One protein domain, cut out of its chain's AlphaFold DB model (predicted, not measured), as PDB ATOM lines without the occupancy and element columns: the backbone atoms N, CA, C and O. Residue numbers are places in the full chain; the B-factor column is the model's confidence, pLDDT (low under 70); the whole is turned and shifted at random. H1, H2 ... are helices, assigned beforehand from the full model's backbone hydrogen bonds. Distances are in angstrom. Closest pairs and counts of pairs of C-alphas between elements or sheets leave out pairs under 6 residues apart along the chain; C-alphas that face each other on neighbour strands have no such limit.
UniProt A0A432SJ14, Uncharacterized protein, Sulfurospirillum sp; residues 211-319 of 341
ATOM      1  N   LEU A 211      27.897  -2.914 270.869       78.00
ATOM      2  CA  LEU A 211      29.049  -3.570 270.249       78.00
ATOM      3  C   LEU A 211      30.045  -2.556 269.661       78.00
ATOM      4  O   LEU A 211      31.257  -2.722 269.789       78.00
ATOM      5  N   ARG A 212      29.553  -1.487 269.023       82.12
ATOM      6  CA  ARG A 212      30.415  -0.394 268.540       82.12
ATOM      7  C   ARG A 212      31.131   0.309 269.687       82.12
ATOM      8  O   ARG A 212      32.326   0.572 269.575       82.12
ATOM      9  N   GLY A 213      30.415   0.590 270.773       82.88
ATOM     10  CA  GLY A 213      30.962   1.220 271.969       82.88
ATOM     11  C   GLY A 213      32.105   0.409 272.573       82.88
ATOM     12  O   GLY A 213      33.153   0.970 272.882       82.88
ATOM     13  N   GLU A 214      31.954  -0.909 272.665       83.50
ATOM     14  CA  GLU A 214      33.012  -1.782 273.178       83.50
ATOM     15  C   GLU A 214      34.225  -1.876 272.256       83.50
ATOM     16  O   GLU A 214      35.359  -1.767 272.724       83.50
ATOM     17  N   VAL A 215      34.007  -2.036 270.944       83.50
ATOM     18  CA  VAL A 215      35.098  -2.033 269.953       83.50
ATOM     19  C   VAL A 215      35.894  -0.731 270.056       83.50
ATOM     20  O   VAL A 215      37.127  -0.750 270.067       83.50
ATOM     21  N   HIS A 216      35.196   0.398 270.197       86.56
ATOM     22  CA  HIS A 216      35.817   1.703 270.378       86.56
ATOM     23  C   HIS A 216      36.570   1.817 271.709       86.56
ATOM     24  O   HIS A 216      37.708   2.286 271.742       86.56
ATOM     25  N   GLN A 217      35.984   1.343 272.808       85.38
ATOM     26  CA  GLN A 217      36.626   1.374 274.118       85.38
ATOM     27  C   GLN A 217      37.916   0.544 274.138       85.38
ATOM     28  O   GLN A 217      38.937   1.018 274.636       85.38
ATOM     29  N   GLN A 218      37.905  -0.654 273.549       84.00
ATOM     30  CA  GLN A 218      39.106  -1.480 273.443       84.00
ATOM     31  C   GLN A 218      40.187  -0.830 272.583       84.00
ATOM     32  O   GLN A 218      41.364  -0.866 272.949       84.00
ATOM     33  N   TYR A 219      39.801  -0.202 271.470       87.81
ATOM     34  CA  TYR A 219      40.726   0.583 270.659       87.81
ATOM     35  C   TYR A 219      41.402   1.679 271.489       87.81
ATOM     36  O   TYR A 219      42.630   1.764 271.490       87.81
ATOM     37  N   LEU A 220      40.636   2.456 272.260       87.31
ATOM     38  CA  LEU A 220      41.189   3.494 273.133       87.31
ATOM     39  C   LEU A 220      42.135   2.916 274.190       87.31
ATOM     40  O   LEU A 220      43.225   3.450 274.389       87.31
ATOM     41  N   THR A 221      41.765   1.804 274.832       87.25
ATOM     42  CA  THR A 221      42.623   1.137 275.823       87.25
ATOM     43  C   THR A 221      43.928   0.640 275.197       87.25
ATOM     44  O   THR A 221      45.006   0.905 275.729       87.25
ATOM     45  N   ARG A 222      43.873  -0.025 274.036       86.69
ATOM     46  CA  ARG A 222      45.074  -0.486 273.320       86.69
ATOM     47  C   ARG A 222      45.930   0.691 272.849       86.69
ATOM     48  O   ARG A 222      47.151   0.637 272.985       86.69
ATOM     49  N   LYS A 223      45.309   1.772 272.371       89.19
ATOM     50  CA  LYS A 223      45.997   3.004 271.961       89.19
ATOM     51  C   LYS A 223      46.755   3.622 273.134       89.19
ATOM     52  O   LYS A 223      47.943   3.905 273.004       89.19
ATOM     53  N   GLN A 224      46.106   3.761 274.291       88.88
ATOM     54  CA  GLN A 224      46.743   4.247 275.518       88.88
ATOM     55  C   GLN A 224      47.906   3.345 275.941       88.88
ATOM     56  O   GLN A 224      48.994   3.852 276.208       88.88
ATOM     57  N   ASN A 225      47.720   2.023 275.923       90.50
ATOM     58  CA  ASN A 225      48.786   1.081 276.258       90.50
ATOM     59  C   ASN A 225      50.005   1.260 275.350       90.50
ATOM     60  O   ASN A 225      51.117   1.308 275.855       90.50
ATOM     61  N   ILE A 226      49.825   1.429 274.036       88.69
ATOM     62  CA  ILE A 226      50.942   1.654 273.104       88.69
ATOM     63  C   ILE A 226      51.636   2.998 273.368       88.69
ATOM     64  O   ILE A 226      52.867   3.065 273.378       88.69
ATOM     65  N   ILE A 227      50.863   4.065 273.599       86.19
ATOM     66  CA  ILE A 227      51.396   5.412 273.857       86.19
ATOM     67  C   ILE A 227      52.255   5.414 275.126       86.19
ATOM     68  O   ILE A 227      53.391   5.904 275.110       86.19
ATOM     69  N   PHE A 228      51.735   4.833 276.209       89.75
ATOM     70  CA  PHE A 228      52.370   4.858 277.524       89.75
ATOM     71  C   PHE A 228      53.334   3.696 277.775       89.75
ATOM     72  O   PHE A 228      54.021   3.710 278.794       89.75
ATOM     73  N   ASN A 229      53.453   2.731 276.856       86.00
ATOM     74  CA  ASN A 229      54.436   1.661 276.994       86.00
ATOM     75  C   ASN A 229      55.856   2.252 276.999       86.00
ATOM     76  O   ASN A 229      56.284   2.882 276.026       86.00
ATOM     77  N   SER A 230      56.575   2.074 278.107       70.12
ATOM     78  CA  SER A 230      57.958   2.531 278.278       70.12
ATOM     79  C   SER A 230      58.943   1.773 277.397       70.12
ATOM     80  O   SER A 230      59.984   2.318 277.042       70.12
ATOM     81  N   ASP A 231      58.599   0.542 277.022       88.44
ATOM     82  CA  ASP A 231      59.522  -0.402 276.392       88.44
ATOM     83  C   ASP A 231      59.586  -0.210 274.872       88.44
ATOM     84  O   ASP A 231      60.468  -0.737 274.197       88.44
ATOM     85  N   PHE A 232      58.654   0.564 274.308       85.12
ATOM     86  CA  PHE A 232      58.624   0.847 272.881       85.12
ATOM     87  C   PHE A 232      59.454   2.082 272.539       85.12
ATOM     88  O   PHE A 232      59.243   3.181 273.057       85.12
ATOM     89  N   THR A 233      60.328   1.930 271.549       90.44
ATOM     90  CA  THR A 233      60.928   3.071 270.848       90.44
ATOM     91  C   THR A 233      59.852   3.886 270.120       90.44
ATOM     92  O   THR A 233      58.796   3.363 269.766       90.44
ATOM     93  N   GLN A 234      60.120   5.164 269.827       85.50
ATOM     94  CA  GLN A 234      59.177   6.017 269.080       85.50
ATOM     95  C   GLN A 234      58.729   5.388 267.751       85.50
ATOM     96  O   GLN A 234      57.548   5.432 267.416       85.50
ATOM     97  N   TYR A 235      59.649   4.746 267.025       87.94
ATOM     98  CA  TYR A 235      59.334   4.045 265.781       87.94
ATOM     99  C   TYR A 235      58.406   2.838 266.005       87.94
ATOM    100  O   TYR A 235      57.430   2.663 265.278       87.94
ATOM    101  N   GLN A 236      58.663   2.025 267.036       85.69
ATOM    102  CA  GLN A 236      57.799   0.891 267.381       85.69
ATOM    103  C   GLN A 236      56.406   1.347 267.819       85.69
ATOM    104  O   GLN A 236      55.422   0.731 267.417       85.69
ATOM    105  N   LYS A 237      56.307   2.456 268.567       84.81
ATOM    106  CA  LYS A 237      55.017   3.075 268.905       84.81
ATOM    107  C   LYS A 237      54.262   3.489 267.651       84.81
ATOM    108  O   LYS A 237      53.109   3.107 267.495       84.81
ATOM    109  N   ALA A 238      54.914   4.213 266.741       83.44
ATOM    110  CA  ALA A 238      54.290   4.665 265.499       83.44
ATOM    111  C   ALA A 238      53.788   3.489 264.646       83.44
ATOM    112  O   ALA A 238      52.652   3.506 264.178       83.44
ATOM    113  N   LYS A 239      54.598   2.432 264.504       90.69
ATOM    114  CA  LYS A 239      54.205   1.222 263.772       90.69
ATOM    115  C   LYS A 239      53.010   0.517 264.422       90.69
ATOM    116  O   LYS A 239      52.050   0.190 263.732       90.69
ATOM    117  N   ALA A 240      53.052   0.315 265.739       83.81
ATOM    118  CA  ALA A 240      51.979  -0.352 266.472       83.81
ATOM    119  C   ALA A 240      50.670   0.455 266.456       83.81
ATOM    120  O   ALA A 240      49.594  -0.126 266.340       83.81
ATOM    121  N   LEU A 241      50.750   1.789 266.531       88.44
ATOM    122  CA  LEU A 241      49.587   2.669 266.399       88.44
ATOM    123  C   LEU A 241      48.964   2.578 265.006       88.44
ATOM    124  O   LEU A 241      47.750   2.450 264.901       88.44
ATOM    125  N   LEU A 242      49.779   2.575 263.950       90.56
ATOM    126  CA  LEU A 242      49.287   2.470 262.575       90.56
ATOM    127  C   LEU A 242      48.623   1.112 262.300       90.56
ATOM    128  O   LEU A 242      47.586   1.041 261.640       90.56
ATOM    129  N   GLU A 243      49.192   0.027 262.829       89.44
ATOM    130  CA  GLU A 243      48.558  -1.294 262.778       89.44
ATOM    131  C   GLU A 243      47.227  -1.296 263.542       89.44
ATOM    132  O   GLU A 243      46.223  -1.757 263.003       89.44
ATOM    133  N   LEU A 244      47.184  -0.708 264.743       86.38
ATOM    134  CA  LEU A 244      45.965  -0.603 265.545       86.38
ATOM    135  C   LEU A 244      44.869   0.234 264.858       86.38
ATOM    136  O   LEU A 244      43.704  -0.157 264.876       86.38
ATOM    137  N   GLU A 245      45.217   1.362 264.237       87.62
ATOM    138  CA  GLU A 245      44.273   2.210 263.495       87.62
ATOM    139  C   GLU A 245      43.688   1.481 262.290       87.62
ATOM    140  O   GLU A 245      42.479   1.541 262.047       87.62
ATOM    141  N   LYS A 246      44.524   0.742 261.556       88.44
ATOM    142  CA  LYS A 246      44.060  -0.097 260.452       88.44
ATOM    143  C   LYS A 246      43.105  -1.179 260.949       88.44
ATOM    144  O   LYS A 246      42.041  -1.362 260.362       88.44
ATOM    145  N   GLU A 247      43.460  -1.867 262.034       85.44
ATOM    146  CA  GLU A 247      42.600  -2.885 262.645       85.44
ATOM    147  C   GLU A 247      41.247  -2.309 263.060       85.44
ATOM    148  O   GLU A 247      40.207  -2.892 262.754       85.44
ATOM    149  N   TYR A 248      41.254  -1.157 263.729       87.00
ATOM    150  CA  TYR A 248      40.039  -0.481 264.161       87.00
ATOM    151  C   TYR A 248      39.171  -0.052 262.972       87.00
ATOM    152  O   TYR A 248      37.977  -0.336 262.956       87.00
ATOM    153  N   THR A 249      39.779   0.534 261.940       86.62
ATOM    154  CA  THR A 249      39.098   0.932 260.696       86.62
ATOM    155  C   THR A 249      38.442  -0.271 260.018       86.62
ATOM    156  O   THR A 249      37.282  -0.207 259.609       86.62
ATOM    157  N   ASP A 250      39.157  -1.395 259.927       84.56
ATOM    158  CA  ASP A 250      38.626  -2.632 259.356       84.56
ATOM    159  C   ASP A 250      37.444  -3.174 260.180       84.56
ATOM    160  O   ASP A 250      36.418  -3.579 259.628       84.56
ATOM    161  N   LEU A 251      37.539  -3.143 261.508       83.31
ATOM    162  CA  LEU A 251      36.453  -3.573 262.387       83.31
ATOM    163  C   LEU A 251      35.229  -2.657 262.269       83.31
ATOM    164  O   LEU A 251      34.126  -3.145 262.006       83.31
ATOM    165  N   GLU A 252      35.413  -1.346 262.414       84.38
ATOM    166  CA  GLU A 252      34.325  -0.370 262.457       84.38
ATOM    167  C   GLU A 252      33.640  -0.189 261.101       84.38
ATOM    168  O   GLU A 252      32.407  -0.151 261.023       84.38
ATOM    169  N   HIS A 253      34.421  -0.086 260.027       83.38
ATOM    170  CA  HIS A 253      33.901   0.305 258.719       83.38
ATOM    171  C   HIS A 253      33.717  -0.870 257.757       83.38
ATOM    172  O   HIS A 253      32.841  -0.789 256.894       83.38
ATOM    173  N   ASN A 254      34.462  -1.973 257.910       81.50
ATOM    174  CA  ASN A 254      34.375  -3.104 256.979       81.50
ATOM    175  C   ASN A 254      33.567  -4.284 257.534       81.50
ATOM    176  O   ASN A 254      32.765  -4.857 256.792       81.50
ATOM    177  N   TYR A 255      33.726  -4.651 258.811       83.06
ATOM    178  CA  TYR A 255      33.099  -5.866 259.356       83.06
ATOM    179  C   TYR A 255      31.826  -5.612 260.164       83.06
ATOM    180  O   TYR A 255      30.822  -6.285 259.923       83.06
ATOM    181  N   LEU A 256      31.800  -4.626 261.069       82.81
ATOM    182  CA  LEU A 256      30.593  -4.331 261.850       82.81
ATOM    183  C   LEU A 256      29.365  -4.041 260.968       82.81
ATOM    184  O   LEU A 256      28.321  -4.639 261.223       82.81
ATOM    185  N   PRO A 257      29.435  -3.222 259.895       82.88
ATOM    186  CA  PRO A 257      28.275  -2.947 259.045       82.88
ATOM    187  C   PRO A 257      27.703  -4.208 258.388       82.88
ATOM    188  O   PRO A 257      26.489  -4.330 258.227       82.88
ATOM    189  N   LYS A 258      28.564  -5.180 258.065       83.38
ATOM    190  CA  LYS A 258      28.182  -6.449 257.437       83.38
ATOM    191  C   LYS A 258      27.391  -7.369 258.377       83.38
ATOM    192  O   LYS A 258      26.553  -8.125 257.891       83.38
ATOM    193  N   LEU A 259      27.530  -7.238 259.705       74.44
ATOM    194  CA  LEU A 259      26.625  -7.895 260.667       74.44
ATOM    195  C   LEU A 259      25.184  -7.379 260.564       74.44
ATOM    196  O   LEU A 259      24.239  -8.056 260.984       74.44
ATOM    197  N   PHE A 260      25.000  -6.175 260.013       70.62
ATOM    198  CA  PHE A 260      23.702  -5.529 259.820       70.62
ATOM    199  C   PHE A 260      23.111  -5.775 258.429       70.62
ATOM    200  O   PHE A 260      21.904  -5.618 258.254       70.62
ATOM    201  N   CYS A 261      23.892  -6.278 257.476       70.56
ATOM    202  CA  CYS A 261      23.411  -6.601 256.136       70.56
ATOM    203  C   CYS A 261      22.482  -7.826 256.121       70.56
ATOM    204  O   CYS A 261      22.619  -8.748 256.922       70.56
ATOM    205  N   ASP A 262      21.519  -7.847 255.197       67.75
ATOM    206  CA  ASP A 262      20.652  -9.012 254.938       67.75
ATOM    207  C   ASP A 262      21.352 -10.098 254.097       67.75
ATOM    208  O   ASP A 262      20.813 -11.190 253.907       67.75
ATOM    209  N   ASP A 263      22.552  -9.798 253.600       76.69
ATOM    210  CA  ASP A 263      23.398 -10.727 252.863       76.69
ATOM    211  C   ASP A 263      24.048 -11.736 253.819       76.69
ATOM    212  O   ASP A 263      24.798 -11.386 254.731       76.69
ATOM    213  N   PHE A 264      23.734 -13.008 253.594       68.75
ATOM    214  CA  PHE A 264      24.189 -14.125 254.408       68.75
ATOM    215  C   PHE A 264      25.697 -14.362 254.284       68.75
ATOM    216  O   PHE A 264      26.333 -14.689 255.283       68.75
ATOM    217  N   ASP A 265      26.278 -14.183 253.099       74.75
ATOM    218  CA  ASP A 265      27.705 -14.434 252.891       74.75
ATOM    219  C   ASP A 265      28.539 -13.309 253.515       74.75
ATOM    220  O   ASP A 265      29.511 -13.583 254.220       74.75
ATOM    221  N   ALA A 266      28.090 -12.057 253.367       77.06
ATOM    222  CA  ALA A 266      28.701 -10.905 254.032       77.06
ATOM    223  C   ALA A 266      28.615 -11.010 255.565       77.06
ATOM    224  O   ALA A 266      29.574 -10.682 256.266       77.06
ATOM    225  N   PHE A 267      27.490 -11.507 256.088       76.69
ATOM    226  CA  PHE A 267      27.324 -11.772 257.516       76.69
ATOM    227  C   PHE A 267      28.342 -12.804 258.023       76.69
ATOM    228  O   PHE A 267      28.979 -12.580 259.048       76.69
ATOM    229  N   PHE A 268      28.533 -13.911 257.297       71.88
ATOM    230  CA  PHE A 268      29.497 -14.950 257.679       71.88
ATOM    231  C   PHE A 268      30.947 -14.488 257.595       71.88
ATOM    232  O   PHE A 268      31.760 -14.855 258.443       71.88
ATOM    233  N   GLU A 269      31.280 -13.709 256.569       79.62
ATOM    234  CA  GLU A 269      32.596 -13.093 256.440       79.62
ATOM    235  C   GLU A 269      32.883 -12.222 257.670       79.62
ATOM    236  O   GLU A 269      33.897 -12.414 258.343       79.62
ATOM    237  N   ALA A 270      31.940 -11.347 258.029       79.56
ATOM    238  CA  ALA A 270      32.043 -10.491 259.203       79.56
ATOM    239  C   ALA A 270      32.145 -11.284 260.508       79.56
ATOM    240  O   ALA A 270      33.060 -11.035 261.286       79.56
ATOM    241  N   GLU A 271      31.271 -12.272 260.720       76.44
ATOM    242  CA  GLU A 271      31.327 -13.186 261.866       76.44
ATOM    243  C   GLU A 271      32.721 -13.807 261.998       76.44
ATOM    244  O   GLU A 271      33.316 -13.768 263.072       76.44
ATOM    245  N   SER A 272      33.257 -14.371 260.913       73.62
ATOM    246  CA  SER A 272      34.541 -15.072 260.952       73.62
ATOM    247  C   SER A 272      35.702 -14.146 261.320       73.62
ATOM    248  O   SER A 272      36.549 -14.520 262.130       73.62
ATOM    249  N   MET A 273      35.703 -12.925 260.782       77.44
ATOM    250  CA  MET A 273      36.751 -11.935 261.027       77.44
ATOM    251  C   MET A 273      36.656 -11.334 262.431       77.44
ATOM    252  O   MET A 273      37.678 -11.103 263.076       77.44
ATOM    253  N   LEU A 274      35.436 -11.142 262.928       75.62
ATOM    254  CA  LEU A 274      35.169 -10.623 264.263       75.62
ATOM    255  C   LEU A 274      35.471 -11.670 265.346       75.62
ATOM    256  O   LEU A 274      36.185 -11.377 266.301       75.62
ATOM    257  N   LEU A 275      35.031 -12.919 265.170       71.94
ATOM    258  CA  LEU A 275      35.286 -14.010 266.123       71.94
ATOM    259  C   LEU A 275      36.738 -14.502 266.127       71.94
ATOM    260  O   LEU A 275      37.148 -15.173 267.080       71.94
ATOM    261  N   ALA A 276      37.522 -14.215 265.083       70.25
ATOM    262  CA  ALA A 276      38.960 -14.480 265.074       70.25
ATOM    263  C   ALA A 276      39.718 -13.623 266.104       70.25
ATOM    264  O   ALA A 276      40.814 -13.997 266.519       70.25
ATOM    265  N   ARG A 277      39.133 -12.505 266.552       66.75
ATOM    266  CA  ARG A 277      39.708 -11.640 267.584       66.75
ATOM    267  C   ARG A 277      39.261 -12.124 268.962       66.75
ATOM    268  O   ARG A 277      38.078 -12.129 269.288       66.75
ATOM    269  N   THR A 278      40.219 -12.567 269.769       58.88
ATOM    270  CA  THR A 278      39.980 -13.238 271.056       58.88
ATOM    271  C   THR A 278      39.370 -12.328 272.120       58.88
ATOM    272  O   THR A 278      38.580 -12.803 272.925       58.88
ATOM    273  N   GLU A 279      39.689 -11.033 272.102       65.81
ATOM    274  CA  GLU A 279      39.334 -10.073 273.164       65.81
ATOM    275  C   GLU A 279      37.884  -9.574 273.107       65.81
ATOM    276  O   GLU A 279      37.344  -9.138 274.117       65.81
ATOM    277  N   LEU A 280      37.240  -9.642 271.940       64.88
ATOM    278  CA  LEU A 280      35.841  -9.228 271.740       64.88
ATOM    279  C   LEU A 280      34.911 -10.419 271.528       64.88
ATOM    280  O   LEU A 280      33.713 -10.255 271.315       64.88
ATOM    281  N   ARG A 281      35.465 -11.632 271.526       69.31
ATOM    282  CA  ARG A 281      34.773 -12.825 271.058       69.31
ATOM    283  C   ARG A 281      33.478 -13.092 271.807       69.31
ATOM    284  O   ARG A 281      32.481 -13.383 271.157       69.31
ATOM    285  N   GLU A 282      33.513 -13.056 273.137       68.56
ATOM    286  CA  GLU A 282      32.342 -13.374 273.962       68.56
ATOM    287  C   GLU A 282      31.216 -12.378 273.693       68.56
ATOM    288  O   GLU A 282      30.089 -12.785 273.426       68.56
ATOM    289  N   VAL A 283      31.539 -11.085 273.609       67.69
ATOM    290  CA  VAL A 283      30.526 -10.058 273.358       67.69
ATOM    291  C   VAL A 283      30.005 -10.094 271.923       67.69
ATOM    292  O   VAL A 283      28.799 -10.017 271.691       67.69
ATOM    293  N   ILE A 284      30.884 -10.307 270.941       69.88
ATOM    294  CA  ILE A 284      30.485 -10.532 269.547       69.88
ATOM    295  C   ILE A 284      29.574 -11.762 269.451       69.88
ATOM    296  O   ILE A 284      28.600 -11.747 268.700       69.88
ATOM    297  N   GLN A 285      29.858 -12.824 270.203       72.12
ATOM    298  CA  GLN A 285      29.059 -14.042 270.191       72.12
ATOM    299  C   GLN A 285      27.680 -13.822 270.824       72.12
ATOM    300  O   GLN A 285      26.679 -14.180 270.202       72.12
ATOM    301  N   ASP A 286      27.608 -13.187 271.992       70.06
ATOM    302  CA  ASP A 286      26.342 -12.849 272.653       70.06
ATOM    303  C   ASP A 286      25.486 -11.920 271.777       70.06
ATOM    304  O   ASP A 286      24.265 -12.093 271.647       70.06
ATOM    305  N   PHE A 287      26.139 -10.982 271.086       71.25
ATOM    306  CA  PHE A 287      25.523 -10.111 270.095       71.25
ATOM    307  C   PHE A 287      24.990 -10.892 268.882       71.25
ATOM    308  O   PHE A 287      23.851 -10.673 268.443       71.25
ATOM    309  N   ILE A 288      25.776 -11.824 268.329       72.56
ATOM    310  CA  ILE A 288      25.366 -12.651 267.188       72.56
ATOM    311  C   ILE A 288      24.204 -13.564 267.585       72.56
ATOM    312  O   ILE A 288      23.184 -13.601 266.897       72.56
ATOM    313  N   GLU A 289      24.295 -14.265 268.714       73.06
ATOM    314  CA  GLU A 289      23.213 -15.122 269.197       73.06
ATOM    315  C   GLU A 289      21.920 -14.316 269.373       73.06
ATOM    316  O   GLU A 289      20.874 -14.715 268.854       73.06
ATOM    317  N   SER A 290      22.000 -13.125 269.970       67.81
ATOM    318  CA  SER A 290      20.857 -12.220 270.145       67.81
ATOM    319  C   SER A 290      20.281 -11.711 268.816       67.81
ATOM    320  O   SER A 290      19.059 -11.699 268.622       67.81
ATOM    321  N   THR A 291      21.125 -11.337 267.849       65.69
ATOM    322  CA  THR A 291      20.680 -10.856 266.527       65.69
ATOM    323  C   THR A 291      20.030 -11.954 265.681       65.69
ATOM    324  O   THR A 291      19.070 -11.677 264.949       65.69
ATOM    325  N   LEU A 292      20.465 -13.211 265.811       66.31
ATOM    326  CA  LEU A 292      19.881 -14.351 265.094       66.31
ATOM    327  C   LEU A 292      18.411 -14.590 265.447       66.31
ATOM    328  O   LEU A 292      17.615 -14.935 264.566       66.31
ATOM    329  N   TYR A 293      18.021 -14.373 266.706       62.50
ATOM    330  CA  TYR A 293      16.630 -14.538 267.139       62.50
ATOM    331  C   TYR A 293      15.703 -13.459 266.572       62.50
ATOM    332  O   TYR A 293      14.530 -13.739 266.297       62.50
ATOM    333  N   HIS A 294      16.238 -12.259 266.334       60.62
ATOM    334  CA  HIS A 294      15.483 -11.093 265.876       60.62
ATOM    335  C   HIS A 294      15.440 -10.927 264.348       60.62
ATOM    336  O   HIS A 294      14.588 -10.196 263.837       60.62
ATOM    337  N   ARG A 295      16.287 -11.642 263.598       64.88
ATOM    338  CA  ARG A 295      16.313 -11.613 262.125       64.88
ATOM    339  C   ARG A 295      15.378 -12.631 261.473       64.88
ATOM    340  O   ARG A 295      15.073 -13.681 262.035       64.88
ATOM    341  N   ARG A 296      14.980 -12.372 260.220       60.25
ATOM    342  CA  ARG A 296      14.142 -13.270 259.388       60.25
ATOM    343  C   ARG A 296      14.886 -14.505 258.853       60.25
ATOM    344  O   ARG A 296      14.535 -15.026 257.798       60.25
ATOM    345  N   PHE A 297      15.904 -14.988 259.556       66.19
ATOM    346  CA  PHE A 297      16.549 -16.241 259.188       66.19
ATOM    347  C   PHE A 297      15.608 -17.415 259.433       66.19
ATOM    348  O   PHE A 297      14.938 -17.487 260.465       66.19
ATOM    349  N   THR A 298      15.581 -18.345 258.482       68.88
ATOM    350  CA  THR A 298      14.903 -19.633 258.663       68.88
ATOM    351  C   THR A 298      15.544 -20.408 259.814       68.88
ATOM    352  O   THR A 298      16.730 -20.238 260.100       68.88
ATOM    353  N   THR A 299      14.790 -21.299 260.460       68.31
ATOM    354  CA  THR A 299      15.302 -22.144 261.553       68.31
ATOM    355  C   THR A 299      16.574 -22.892 261.142       68.31
ATOM    356  O   THR A 299      17.549 -22.895 261.881       68.31
ATOM    357  N   HIS A 300      16.615 -23.402 259.906       68.50
ATOM    358  CA  HIS A 300      17.785 -24.081 259.350       68.50
ATOM    359  C   HIS A 300      19.007 -23.157 259.175       68.50
ATOM    360  O   HIS A 300      20.131 -23.552 259.471       68.50
ATOM    361  N   GLN A 301      18.808 -21.912 258.724       65.94
ATOM    362  CA  GLN A 301      19.890 -20.924 258.627       65.94
ATOM    363  C   GLN A 301      20.437 -20.550 260.007       65.94
ATOM    364  O   GLN A 301      21.652 -20.492 260.175       65.94
ATOM    365  N   ARG A 302      19.559 -20.361 261.000       66.31
ATOM    366  CA  ARG A 302      19.961 -20.090 262.389       66.31
ATOM    367  C   ARG A 302      20.768 -21.249 262.967       66.31
ATOM    368  O   ARG A 302      21.847 -21.026 263.501       66.31
ATOM    369  N   GLU A 303      20.296 -22.484 262.800       69.12
ATOM    370  CA  GLU A 303      21.014 -23.689 263.235       69.12
ATOM    371  C   GLU A 303      22.377 -23.831 262.552       69.12
ATOM    372  O   GLU A 303      23.351 -24.195 263.206       69.12
ATOM    373  N   LYS A 304      22.478 -23.498 261.259       70.25
ATOM    374  CA  LYS A 304      23.748 -23.515 260.522       70.25
ATOM    375  C   LYS A 304      24.737 -22.468 261.044       70.25
ATOM    376  O   LYS A 304      25.918 -22.783 261.155       70.25
ATOM    377  N   ILE A 305      24.266 -21.264 261.381       66.44
ATOM    378  CA  ILE A 305      25.096 -20.208 261.986       66.44
ATOM    379  C   ILE A 305      25.549 -20.637 263.386       66.44
ATOM    380  O   ILE A 305      26.745 -20.696 263.647       66.44
ATOM    381  N   ILE A 306      24.628 -21.081 264.246       69.56
ATOM    382  CA  ILE A 306      24.946 -21.569 265.600       69.56
ATOM    383  C   ILE A 306      25.914 -22.761 265.557       69.56
ATOM    384  O   ILE A 306      26.865 -22.829 266.333       69.56
ATOM    385  N   SER A 307      25.709 -23.702 264.633       69.31
ATOM    386  CA  SER A 307      26.610 -24.837 264.416       69.31
ATOM    387  C   SER A 307      28.014 -24.385 264.020       69.31
ATOM    388  O   SER A 307      28.990 -24.968 264.493       69.31
ATOM    389  N   LYS A 308      28.125 -23.380 263.143       67.38
ATOM    390  CA  LYS A 308      29.413 -22.849 262.695       67.38
ATOM    391  C   LYS A 308      30.116 -22.065 263.800       67.38
ATOM    392  O   LYS A 308      31.269 -22.388 264.068       67.38
ATOM    393  N   MET A 309      29.423 -21.179 264.514       65.69
ATOM    394  CA  MET A 309      29.965 -20.483 265.691       65.69
ATOM    395  C   MET A 309      30.538 -21.470 266.713       65.69
ATOM    396  O   MET A 309      31.690 -21.357 267.128       65.69
ATOM    397  N   ARG A 310      29.775 -22.523 267.041       67.31
ATOM    398  CA  ARG A 310      30.222 -23.587 267.957       67.31
ATOM    399  C   ARG A 310      31.414 -24.383 267.422       67.31
ATOM    400  O   ARG A 310      32.223 -24.860 268.215       67.31
ATOM    401  N   SER A 311      31.536 -24.556 266.103       64.00
ATOM    402  CA  SER A 311      32.722 -25.185 265.507       64.00
ATOM    403  C   SER A 311      33.938 -24.261 265.540       64.00
ATOM    404  O   SER A 311      34.996 -24.714 265.964       64.00
ATOM    405  N   SER A 312      33.770 -22.973 265.220       56.59
ATOM    406  CA  SER A 312      34.819 -21.953 265.298       56.59
ATOM    407  C   SER A 312      35.364 -21.835 266.721       56.59
ATOM    408  O   SER A 312      36.583 -21.801 266.893       56.59
ATOM    409  N   TYR A 313      34.484 -21.895 267.729       52.16
ATOM    410  CA  TYR A 313      34.829 -21.965 269.153       52.16
ATOM    411  C   TYR A 313      35.756 -23.146 269.464       52.16
ATOM    412  O   TYR A 313      36.798 -22.978 270.091       52.16
ATOM    413  N   ARG A 314      35.436 -24.341 268.952       50.28
ATOM    414  CA  ARG A 314      36.286 -25.525 269.140       50.28
ATOM    415  C   ARG A 314      37.634 -25.368 268.439       50.28
ATOM    416  O   ARG A 314      38.654 -25.603 269.065       50.28
ATOM    417  N   THR A 315      37.684 -24.921 267.190       49.41
ATOM    418  CA  THR A 315      38.969 -24.773 266.476       49.41
ATOM    419  C   THR A 315      39.895 -23.726 267.086       49.41
ATOM    420  O   THR A 315      41.104 -23.877 267.015       49.41
ATOM    421  N   THR A 316      39.358 -22.682 267.706       44.56
ATOM    422  CA  THR A 316      40.179 -21.593 268.259       44.56
ATOM    423  C   THR A 316      40.560 -21.792 269.723       44.56
ATOM    424  O   THR A 316      41.629 -21.341 270.110       44.56
ATOM    425  N   HIS A 317      39.783 -22.548 270.508       40.22
ATOM    426  CA  HIS A 317      40.256 -23.062 271.801       40.22
ATOM    427  C   HIS A 317      41.320 -24.163 271.664       40.22
ATOM    428  O   HIS A 317      42.073 -24.386 272.604       40.22
ATOM    429  N   TYR A 318      41.410 -24.828 270.507       34.28
ATOM    430  CA  TYR A 318      42.435 -25.843 270.224       34.28
ATOM    431  C   TYR A 318      43.617 -25.336 269.378       34.28
ATOM    432  O   TYR A 318      44.562 -26.090 269.174       34.28
ATOM    433  N   ASN A 319      43.603 -24.072 268.936       36.66
ATOM    434  CA  ASN A 319      44.747 -23.406 268.291       36.66
ATOM    435  C   ASN A 319      45.532 -22.504 269.258       36.66
ATOM    436  O   ASN A 319      46.318 -21.667 268.827       36.66
TER     437      ASN A 319
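What this domain is: This is residues 211 to 319 of the 341 residues of an uncharacterized protein of Sulfurospirillum sp (UniProt A0A432SJ14). A long helical hairpin, H1 and H2, makes one end of an elongated body, and H3, H4 and H5, set loosely side by side and running to and fro, make the other. The later part of H2, residues 251 to 260, packs on H3. The printed part has 109 residues with five named helices, H1 to H5 in chain order, and no named strand; the class is all helix. It is only just loose, close to compact, with a radius of gyration of the C-alphas of 16.2 A, and spans 53 by 29 by 19 A.

How they stand to each other: H1, residues 211 to 228, and H2, residues 234 to 260, touch as a hairpin at a shallow tilt of 3 degrees, opposite ways; their closest C-alphas, of Ile 226 and Lys 237, are 6.0 A apart. H2 and H3, residues 264 to 275, also touch as a hairpin, closest at the C-alphas of Tyr 255 and Ala 270, 4.7 A, with a shallow tilt of 34 degrees, only just short of steep. H3 and H4, residues 281 to 294, touch only at the corner, closest at the C-alphas of Leu 275 and Arg 281, 5.1 A. H4 and H5, residues 299 to 317, form a hairpin that only just touches, with 3 pairs of C-alphas within 8 A, the closest Leu 292 and Arg 302 at 6.3 A. H3, H4 and H5 are an up and down bundle, each running against the one before. H1 and H5 are apart. Every O i to N i+4 pair is within hydrogen-bond range in H1, H3 and H5, against 18 of 23 in H2 and 8 of 10 in H4.

Where its parts are: H1 begins at C-alpha 211 (29.049, -3.570, 270.249) and measures 25.8 A; H2 measures 38.4 A, and H5 27.0 A, ending at C-alpha 317 (40.256, -23.062, 271.801).

The domain as a whole: The C-alphas farthest apart, of Thr 233 and Thr 299, are 53.0 A apart. The printed part has no cut, and the four links are tight. Mean pLDDT of the printed part is 74.9; 39 residues are under 70, among them 305 to 319.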